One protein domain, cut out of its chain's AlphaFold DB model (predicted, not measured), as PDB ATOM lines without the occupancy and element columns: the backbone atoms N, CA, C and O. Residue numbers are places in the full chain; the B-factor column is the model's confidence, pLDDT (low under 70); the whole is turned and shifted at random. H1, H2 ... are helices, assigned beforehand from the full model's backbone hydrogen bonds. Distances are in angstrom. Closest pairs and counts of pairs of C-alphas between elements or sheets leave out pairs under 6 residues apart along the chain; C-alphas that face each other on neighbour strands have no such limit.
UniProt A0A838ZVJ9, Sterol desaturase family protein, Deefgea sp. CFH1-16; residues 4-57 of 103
ATOM      1  N   GLY A   4     192.012 241.754 135.561       84.00
ATOM      2  CA  GLY A   4     191.589 240.386 135.244       84.00
ATOM      3  C   GLY A   4     192.750 239.458 134.889       84.00
ATOM      4  O   GLY A   4     192.779 238.328 135.359       84.00
ATOM      5  N   GLY A   5     193.755 239.958 134.158       85.50
ATOM      6  CA  GLY A   5     194.950 239.183 133.812       85.50
ATOM      7  C   GLY A   5     195.727 238.703 135.042       85.50
ATOM      8  O   GLY A   5     196.057 237.527 135.133       85.50
ATOM      9  N   PHE A   6     195.949 239.573 136.031       90.50
ATOM     10  CA  PHE A   6     196.600 239.177 137.286       90.50
ATOM     11  C   PHE A   6     195.741 238.202 138.087       90.50
ATOM     12  O   PHE A   6     196.260 237.247 138.654       90.50
ATOM     13  N   PHE A   7     194.427 238.432 138.119       93.12
ATOM     14  CA  PHE A   7     193.504 237.585 138.861       93.12
ATOM     15  C   PHE A   7     193.491 236.147 138.334       93.12
ATOM     16  O   PHE A   7     193.639 235.229 139.130       93.12
ATOM     17  N   VAL A   8     193.380 235.933 137.018       94.75
ATOM     18  CA  VAL A   8     193.332 234.571 136.448       94.75
ATOM     19  C   VAL A   8     194.656 233.809 136.570       94.75
ATOM     20  O   VAL A   8     194.651 232.587 136.529       94.75
ATOM     21  N   HIS A   9     195.780 234.503 136.777       94.94
ATOM     22  CA  HIS A   9     197.083 233.880 137.053       94.94
ATOM     23  C   HIS A   9     197.402 233.779 138.553       94.94
ATOM     24  O   HIS A   9     198.486 233.328 138.925       94.94
ATOM     25  N   ALA A  10     196.506 234.227 139.436       93.69
ATOM     26  CA  ALA A  10     196.738 234.116 140.867       93.69
ATOM     27  C   ALA A  10     196.846 232.634 141.254       93.69
ATOM     28  O   ALA A  10     195.967 231.843 140.920       93.69
ATOM     29  N   ASN A  11     197.893 232.270 142.003       93.25
ATOM     30  CA  ASN A  11     198.146 230.893 142.440       93.25
ATOM     31  C   ASN A  11     197.210 230.475 143.594       93.25
ATOM     32  O   ASN A  11     197.640 230.143 144.700       93.25
ATOM     33  N   VAL A  12     195.903 230.555 143.349       93.69
ATOM     34  CA  VAL A  12     194.829 230.197 144.274       93.69
ATOM     35  C   VAL A  12     193.966 229.111 143.649       93.69
ATOM     36  O   VAL A  12     193.690 229.102 142.454       93.69
ATOM     37  N   ARG A  13     193.495 228.179 144.476       91.56
ATOM     38  CA  ARG A  13     192.737 226.996 144.027       91.56
ATOM     39  C   ARG A  13     191.223 227.221 144.097       91.56
ATOM     40  O   ARG A  13     190.466 226.295 144.377       91.56
ATOM     41  N   TRP A  14     190.789 228.470 143.950       94.38
ATOM     42  CA  TRP A  14     189.400 228.865 144.164       94.38
ATOM     43  C   TRP A  14     188.485 228.355 143.057       94.38
ATOM     44  O   TRP A  14     188.831 228.395 141.878       94.38
ATOM     45  N   ARG A  15     187.300 227.899 143.471       93.88
ATOM     46  CA  ARG A  15     186.229 227.428 142.596       93.88
ATOM     47  C   ARG A  15     185.004 228.297 142.791       93.88
ATOM     48  O   ARG A  15     184.580 228.514 143.925       93.88
ATOM     49  N   PHE A  16     184.440 228.769 141.688       94.25
ATOM     50  CA  PHE A  16     183.332 229.732 141.694       94.25
ATOM     51  C   PHE A  16     182.007 229.118 141.228       94.25
ATOM     52  O   PHE A  16     181.005 229.819 141.078       94.25
ATOM     53  N   GLY A  17     181.992 227.799 141.007       92.94
ATOM     54  CA  GLY A  17     180.795 227.056 140.634       92.94
ATOM     55  C   GLY A  17     180.184 227.591 139.331       92.94
ATOM     56  O   GLY A  17     180.904 227.725 138.345       92.94
ATOM     57  N   PRO A  18     178.879 227.924 139.295       93.81
ATOM     58  CA  PRO A  18     178.209 228.380 138.075       93.81
ATOM     59  C   PRO A  18     178.845 229.602 137.393       93.81
ATOM     60  O   PRO A  18     178.730 229.742 136.179       93.81
ATOM     61  N   LEU A  19     179.545 230.468 138.135       94.81
ATOM     62  CA  LEU A  19     180.207 231.640 137.545       94.81
ATOM     63  C   LEU A  19     181.354 231.267 136.594       94.81
ATOM     64  O   LEU A  19     181.666 232.046 135.696       94.81
ATOM     65  N   GLU A  20     181.936 230.072 136.738       94.50
ATOM     66  CA  GLU A  20     183.021 229.569 135.879       94.50
ATOM     67  C   GLU A  20     182.570 229.320 134.433       94.50
ATOM     68  O   GLU A  20     183.403 229.180 133.546       94.50
ATOM     69  N   TRP A  21     181.260 229.298 134.177       94.62
ATOM     70  CA  TRP A  21     180.698 229.205 132.827       94.62
ATOM     71  C   TRP A  21     180.640 230.557 132.116       94.62
ATOM     72  O   TRP A  21     180.515 230.603 130.894       94.62
ATOM     73  N   LEU A  22     180.710 231.655 132.871       95.38
ATOM     74  CA  LEU A  22     180.545 233.012 132.356       95.38
ATOM     75  C   LEU A  22     181.860 233.780 132.352       95.38
ATOM     76  O   LEU A  22     182.142 234.462 131.376       95.38
ATOM     77  N   LEU A  23     182.666 233.671 133.409       95.94
ATOM     78  CA  LEU A  23     183.899 234.441 133.566       95.94
ATOM     79  C   LEU A  23     185.099 233.516 133.743       95.94
ATOM     80  O   LEU A  23     185.035 232.541 134.490       95.94
ATOM     81  N   ALA A  24     186.210 233.858 133.090       96.06
ATOM     82  CA  ALA A  24     187.483 233.182 133.287       96.06
ATOM     83  C   ALA A  24     187.938 233.333 134.751       96.06
ATOM     84  O   ALA A  24     187.962 234.430 135.314       96.06
ATOM     85  N   THR A  25     188.293 232.211 135.370       96.62
ATOM     86  CA  THR A  25     188.730 232.119 136.769       96.62
ATOM     87  C   THR A  25     190.159 231.573 136.855       96.62
ATOM     88  O   THR A  25     190.653 231.018 135.869       96.62
ATOM     89  N   PRO A  26     190.823 231.654 138.025       96.38
ATOM     90  CA  PRO A  26     192.109 230.991 138.238       96.38
ATOM     91  C   PRO A  26     192.084 229.505 137.857       96.38
ATOM     92  O   PRO A  26     192.966 229.028 137.152       96.38
ATOM     93  N   ALA A  27     191.027 228.775 138.232       95.44
ATOM     94  CA  ALA A  27     190.891 227.361 137.889       95.44
ATOM     95  C   ALA A  27     190.772 227.124 136.373       95.44
ATOM     96  O   ALA A  27     191.439 226.234 135.849       95.44
ATOM     97  N   PHE A  28     189.969 227.928 135.664       96.62
ATOM     98  CA  PHE A  28     189.861 227.866 134.199       96.62
ATOM     99  C   PHE A  28     191.227 228.087 133.536       96.62
ATOM    100  O   PHE A  28     191.631 227.330 132.652       96.62
ATOM    101  N   HIS A  29     191.968 229.084 134.012       96.88
ATOM    102  CA  HIS A  29     193.248 229.460 133.433       96.88
ATOM    103  C   HIS A  29     194.396 228.501 133.794       96.88
ATOM    104  O   HIS A  29     195.289 228.273 132.986       96.88
ATOM    105  N   HIS A  30     194.352 227.849 134.957       95.50
ATOM    106  CA  HIS A  30     195.269 226.749 135.260       95.50
ATOM    107  C   HIS A  30     195.125 225.613 134.243       95.50
ATOM    108  O   HIS A  30     196.130 225.085 133.781       95.50
ATOM    109  N   TRP A  31     193.889 225.269 133.862       95.50
ATOM    110  CA  TRP A  31     193.632 224.254 132.838       95.50
ATOM    111  C   TRP A  31     194.048 224.684 131.429       95.50
ATOM    112  O   TRP A  31     194.431 223.829 130.640       95.50
ATOM    113  N   HIS A  32     194.062 225.985 131.130       95.88
ATOM    114  CA  HIS A  32     194.675 226.498 129.901       95.88
ATOM    115  C   HIS A  32     196.188 226.211 129.844       95.88
ATOM    116  O   HIS A  32     196.713 225.847 128.796       95.88
ATOM    117  N   HIS A  33     196.884 226.310 130.982       95.19
ATOM    118  CA  HIS A  33     198.322 226.022 131.100       95.19
ATOM    119  C   HIS A  33     198.655 224.545 131.358       95.19
ATOM    120  O   HIS A  33     199.814 224.220 131.632       95.19
ATOM    121  N   ALA A  34     197.661 223.653 131.328       94.94
ATOM    122  CA  ALA A  34     197.860 222.245 131.642       94.94
ATOM    123  C   ALA A  34     198.769 221.562 130.610       94.94
ATOM    124  O   ALA A  34     198.548 221.662 129.402       94.94
ATOM    125  N   ASN A  35     199.748 220.799 131.102       93.06
ATOM    126  CA  ASN A  35     200.588 219.921 130.286       93.06
ATOM    127  C   ASN A  35     200.350 218.443 130.625       93.06
ATOM    128  O   ASN A  35     201.274 217.692 130.916       93.06
ATOM    129  N   GLU A  36     199.082 218.045 130.674       87.12
ATOM    130  CA  GLU A  36     198.678 216.680 131.020       87.12
ATOM    131  C   GLU A  36     198.759 215.712 129.828       87.12
ATOM    132  O   GLU A  36     198.951 216.093 128.673       87.12
ATOM    133  N   THR A  37     198.576 214.419 130.097       72.56
ATOM    134  CA  THR A  37     198.485 213.392 129.041       72.56
ATOM    135  C   THR A  37     197.259 213.582 128.119       72.56
ATOM    136  O   THR A  37     196.378 214.404 128.370       72.56
ATOM    137  N   LYS A  38     197.234 212.862 126.982       67.31
ATOM    138  CA  LYS A  38     196.321 213.089 125.837       67.31
ATOM    139  C   LYS A  38     194.863 213.381 126.235       67.31
ATOM    140  O   LYS A  38     194.206 212.545 126.846       67.31
ATOM    141  N   GLY A  39     194.347 214.516 125.757       70.44
ATOM    142  CA  GLY A  39     192.935 214.913 125.868       70.44
ATOM    143  C   GLY A  39     192.617 215.911 126.984       70.44
ATOM    144  O   GLY A  39     191.446 216.176 127.223       70.44
ATOM    145  N   GLN A  40     193.635 216.427 127.679       79.88
ATOM    146  CA  GLN A  40     193.497 217.449 128.729       79.88
ATOM    147  C   GLN A  40     194.351 218.704 128.469       79.88
ATOM    148  O   GLN A  40     194.411 219.601 129.306       79.88
ATOM    149  N   ARG A  41     195.009 218.757 127.308       88.75
ATOM    150  CA  ARG A  41     195.710 219.931 126.773       88.75
ATOM    151  C   ARG A  41     194.792 220.636 125.782       88.75
ATOM    152  O   ARG A  41     193.787 220.058 125.378       88.75
ATOM    153  N   ASP A  42     195.181 221.831 125.345       92.69
ATOM    154  CA  ASP A  42     194.521 222.500 124.218       92.69
ATOM    155  C   ASP A  42     193.048 222.853 124.520       92.69
ATOM    156  O   ASP A  42     192.124 222.610 123.742       92.69
ATOM    157  N   HIS A  43     192.834 223.437 125.699       95.38
ATOM    158  CA  HIS A  43     191.528 223.854 126.200       95.38
ATOM    159  C   HIS A  43     191.564 225.290 126.734       95.38
ATOM    160  O   HIS A  43     192.634 225.841 127.013       95.38
ATOM    161  N   ASN A  44     190.380 225.867 126.949       96.81
ATOM    162  CA  ASN A  44     190.197 227.130 127.668       96.81
ATOM    163  C   ASN A  44     190.957 228.315 127.039       96.81
ATOM    164  O   ASN A  44     191.732 229.005 127.701       96.81
ATOM    165  N   TYR A  45     190.755 228.546 125.744       96.25
ATOM    166  CA  TYR A  45     191.437 229.569 124.952       96.25
ATOM    167  C   TYR A  45     190.916 230.991 125.179       96.25
ATOM    168  O   TYR A  45     191.632 231.964 124.923       96.25
ATOM    169  N   ALA A  46     189.665 231.153 125.611       96.19
ATOM    170  CA  ALA A  46     189.063 232.465 125.759       96.19
ATOM    171  C   ALA A  46     189.680 233.242 126.927       96.19
ATOM    172  O   ALA A  46     189.707 232.787 128.066       96.19
ATOM    173  N   ALA A  47     190.093 234.484 126.669       92.62
ATOM    174  CA  ALA A  47     190.730 235.320 127.689       92.62
ATOM    175  C   ALA A  47     189.780 235.762 128.821       92.62
ATOM    176  O   ALA A  47     190.228 236.040 129.929       92.62
ATOM    177  N   MET A  48     188.477 235.881 128.537       94.00
ATOM    178  CA  MET A  48     187.490 236.451 129.470       94.00
ATOM    179  C   MET A  48     186.242 235.590 129.651       94.00
ATOM    180  O   MET A  48     185.766 235.461 130.773       94.00
ATOM    181  N   PHE A  49     185.702 235.031 128.562       96.50
ATOM    182  CA  PHE A  49     184.384 234.393 128.548       96.50
ATOM    183  C   PHE A  49     184.485 232.922 128.106       96.50
ATOM    184  O   PHE A  49     184.541 232.664 126.900       96.50
ATOM    185  N   PRO A  50     184.438 231.958 129.046       97.19
ATOM    186  CA  PRO A  50     184.433 230.515 128.767       97.19
ATOM    187  C   PRO A  50     183.309 230.045 127.831       97.19
ATOM    188  O   PRO A  50     183.396 228.972 127.245       97.19
ATOM    189  N   LEU A  51     182.261 230.853 127.636       96.94
ATOM    190  CA  LEU A  51     181.216 230.605 126.637       96.94
ATOM    191  C   LEU A  51     181.763 230.440 125.214       96.94
ATOM    192  O   LEU A  51     181.186 229.692 124.429       96.94
ATOM    193  N   ILE A  52     182.861 231.120 124.876       97.69
ATOM    194  CA  ILE A  52     183.509 230.948 123.571       97.69
ATOM    195  C   ILE A  52     184.060 229.521 123.478       97.69
ATOM    196  O   ILE A  52     183.760 228.813 122.523       97.69
ATOM    197  N   ASP A  53     184.765 229.050 124.506       97.94
ATOM    198  CA  ASP A  53     185.243 227.669 124.563       97.94
ATOM    199  C   ASP A  53     184.107 226.641 124.567       97.94
ATOM    200  O   ASP A  53     184.238 225.571 123.979       97.94
ATOM    201  N   LEU A  54     182.961 226.960 125.173       97.06
ATOM    202  CA  LEU A  54     181.777 226.108 125.078       97.06
ATOM    203  C   LEU A  54     181.279 226.007 123.629       97.06
ATOM    204  O   LEU A  54     180.998 224.910 123.154       97.06
ATOM    205  N   ALA A  55     181.201 227.135 122.917       98.06
ATOM    206  CA  ALA A  55     180.734 227.183 121.532       98.06
ATOM    207  C   ALA A  55     181.653 226.416 120.566       98.06
ATOM    208  O   ALA A  55     181.167 225.819 119.606       98.06
ATOM    209  N   PHE A  56     182.960 226.396 120.836       97.69
ATOM    210  CA  PHE A  56     183.956 225.697 120.017       97.69
ATOM    211  C   PHE A  56     184.376 224.331 120.578       97.69
ATOM    212  O   PHE A  56     185.273 223.698 120.030       97.69
ATOM    213  N   SER A  57     183.694 223.831 121.616       96.44
ATOM    214  CA  SER A  57     183.973 222.529 122.248       96.44
ATOM    215  C   SER A  57     185.392 222.385 122.820       96.44
ATOM    216  O   SER A  57     185.961 221.296 122.833       96.44
TER     217      SER A  57
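What this domain is: This is residues 4 to 57 of the 103 residues of the protein "Sterol desaturase family protein" of Deefgea sp. CFH1-16 (UniProt A0A838ZVJ9). Four short helices are joined by loops, one of them long, with H3 near the middle, H1 packing with Val 8 on Pro 26 at the first residue of H3, and H2 and H4 near each other away from H1. The 18-residue stretch from 33 to 50 makes a wide loop, swinging out to Lys 38 and folding back to H4. The printed part has 54 residues with four named helices, in the order H1, H2, H3, H4, and no named strand; the class is all helix, though under half of the residues, 22 of 54, are in named elements. The whole is compact, with a radius of gyration of the C-alphas of 10.7 A, and its C-alphas span 27 by 24 by 19 A.

How they stand to each other: Begin at residues 26 to 32, the helix H3, the longest by residues. H1, residues 4 to 8, touches it: look at the C-alphas of Val 8 and Pro 26, the closest of the two helices, 4.2 A apart. H2, residues 17 to 21, is close to H3 but not clearly touching, and there the closest C-alphas are those of Glu 20 and Phe 28, 7.2 A apart. Go on from H2 to H4, residues 51 to 55, and you will find these two also close but not clearly touching, with the C-alphas of Trp 21 and Leu 51 the closest at 6.4 A. H1 and H4 are apart, as are H1 and H2, and H3 and H4. In the backbones of H1, H3 and H4 every O i to N i+4 pair is within hydrogen-bond range; in H2 it is 0 of 1, while 2 of 2 O i to N i+3 pairs are within range.

Where its parts are: Find C-alpha 26 at (192.109, 230.991, 138.238); from there H3 runs 9.8 A to C-alpha 32 at (194.675, 226.498, 129.901). H1 begins at Gly 4, with its C-alpha at (191.589, 240.386, 135.244), and ends at Val 8. H2 runs from Gly 17 to Trp 21, 8.1 A between these C-alphas. H4 runs from Leu 51 to Ala 55, whose C-alpha is at (180.734, 227.183, 121.532). H1 and H4 are each 6.2 A from first to last C-alpha.

The domain as a whole: Look at Gly 4 and Lys 38 for the two C-alphas farthest apart, 29.3 A; the outline is rounded. The printed part has no cut from residue 4 to 57. The link from H2 to H3 is tight, that from H1 to H2 is short, and that from H3 to H4 is long, with 18 residues. The mean pLDDT of the printed part is 92.8, and one residue, Lys 38, is under 70.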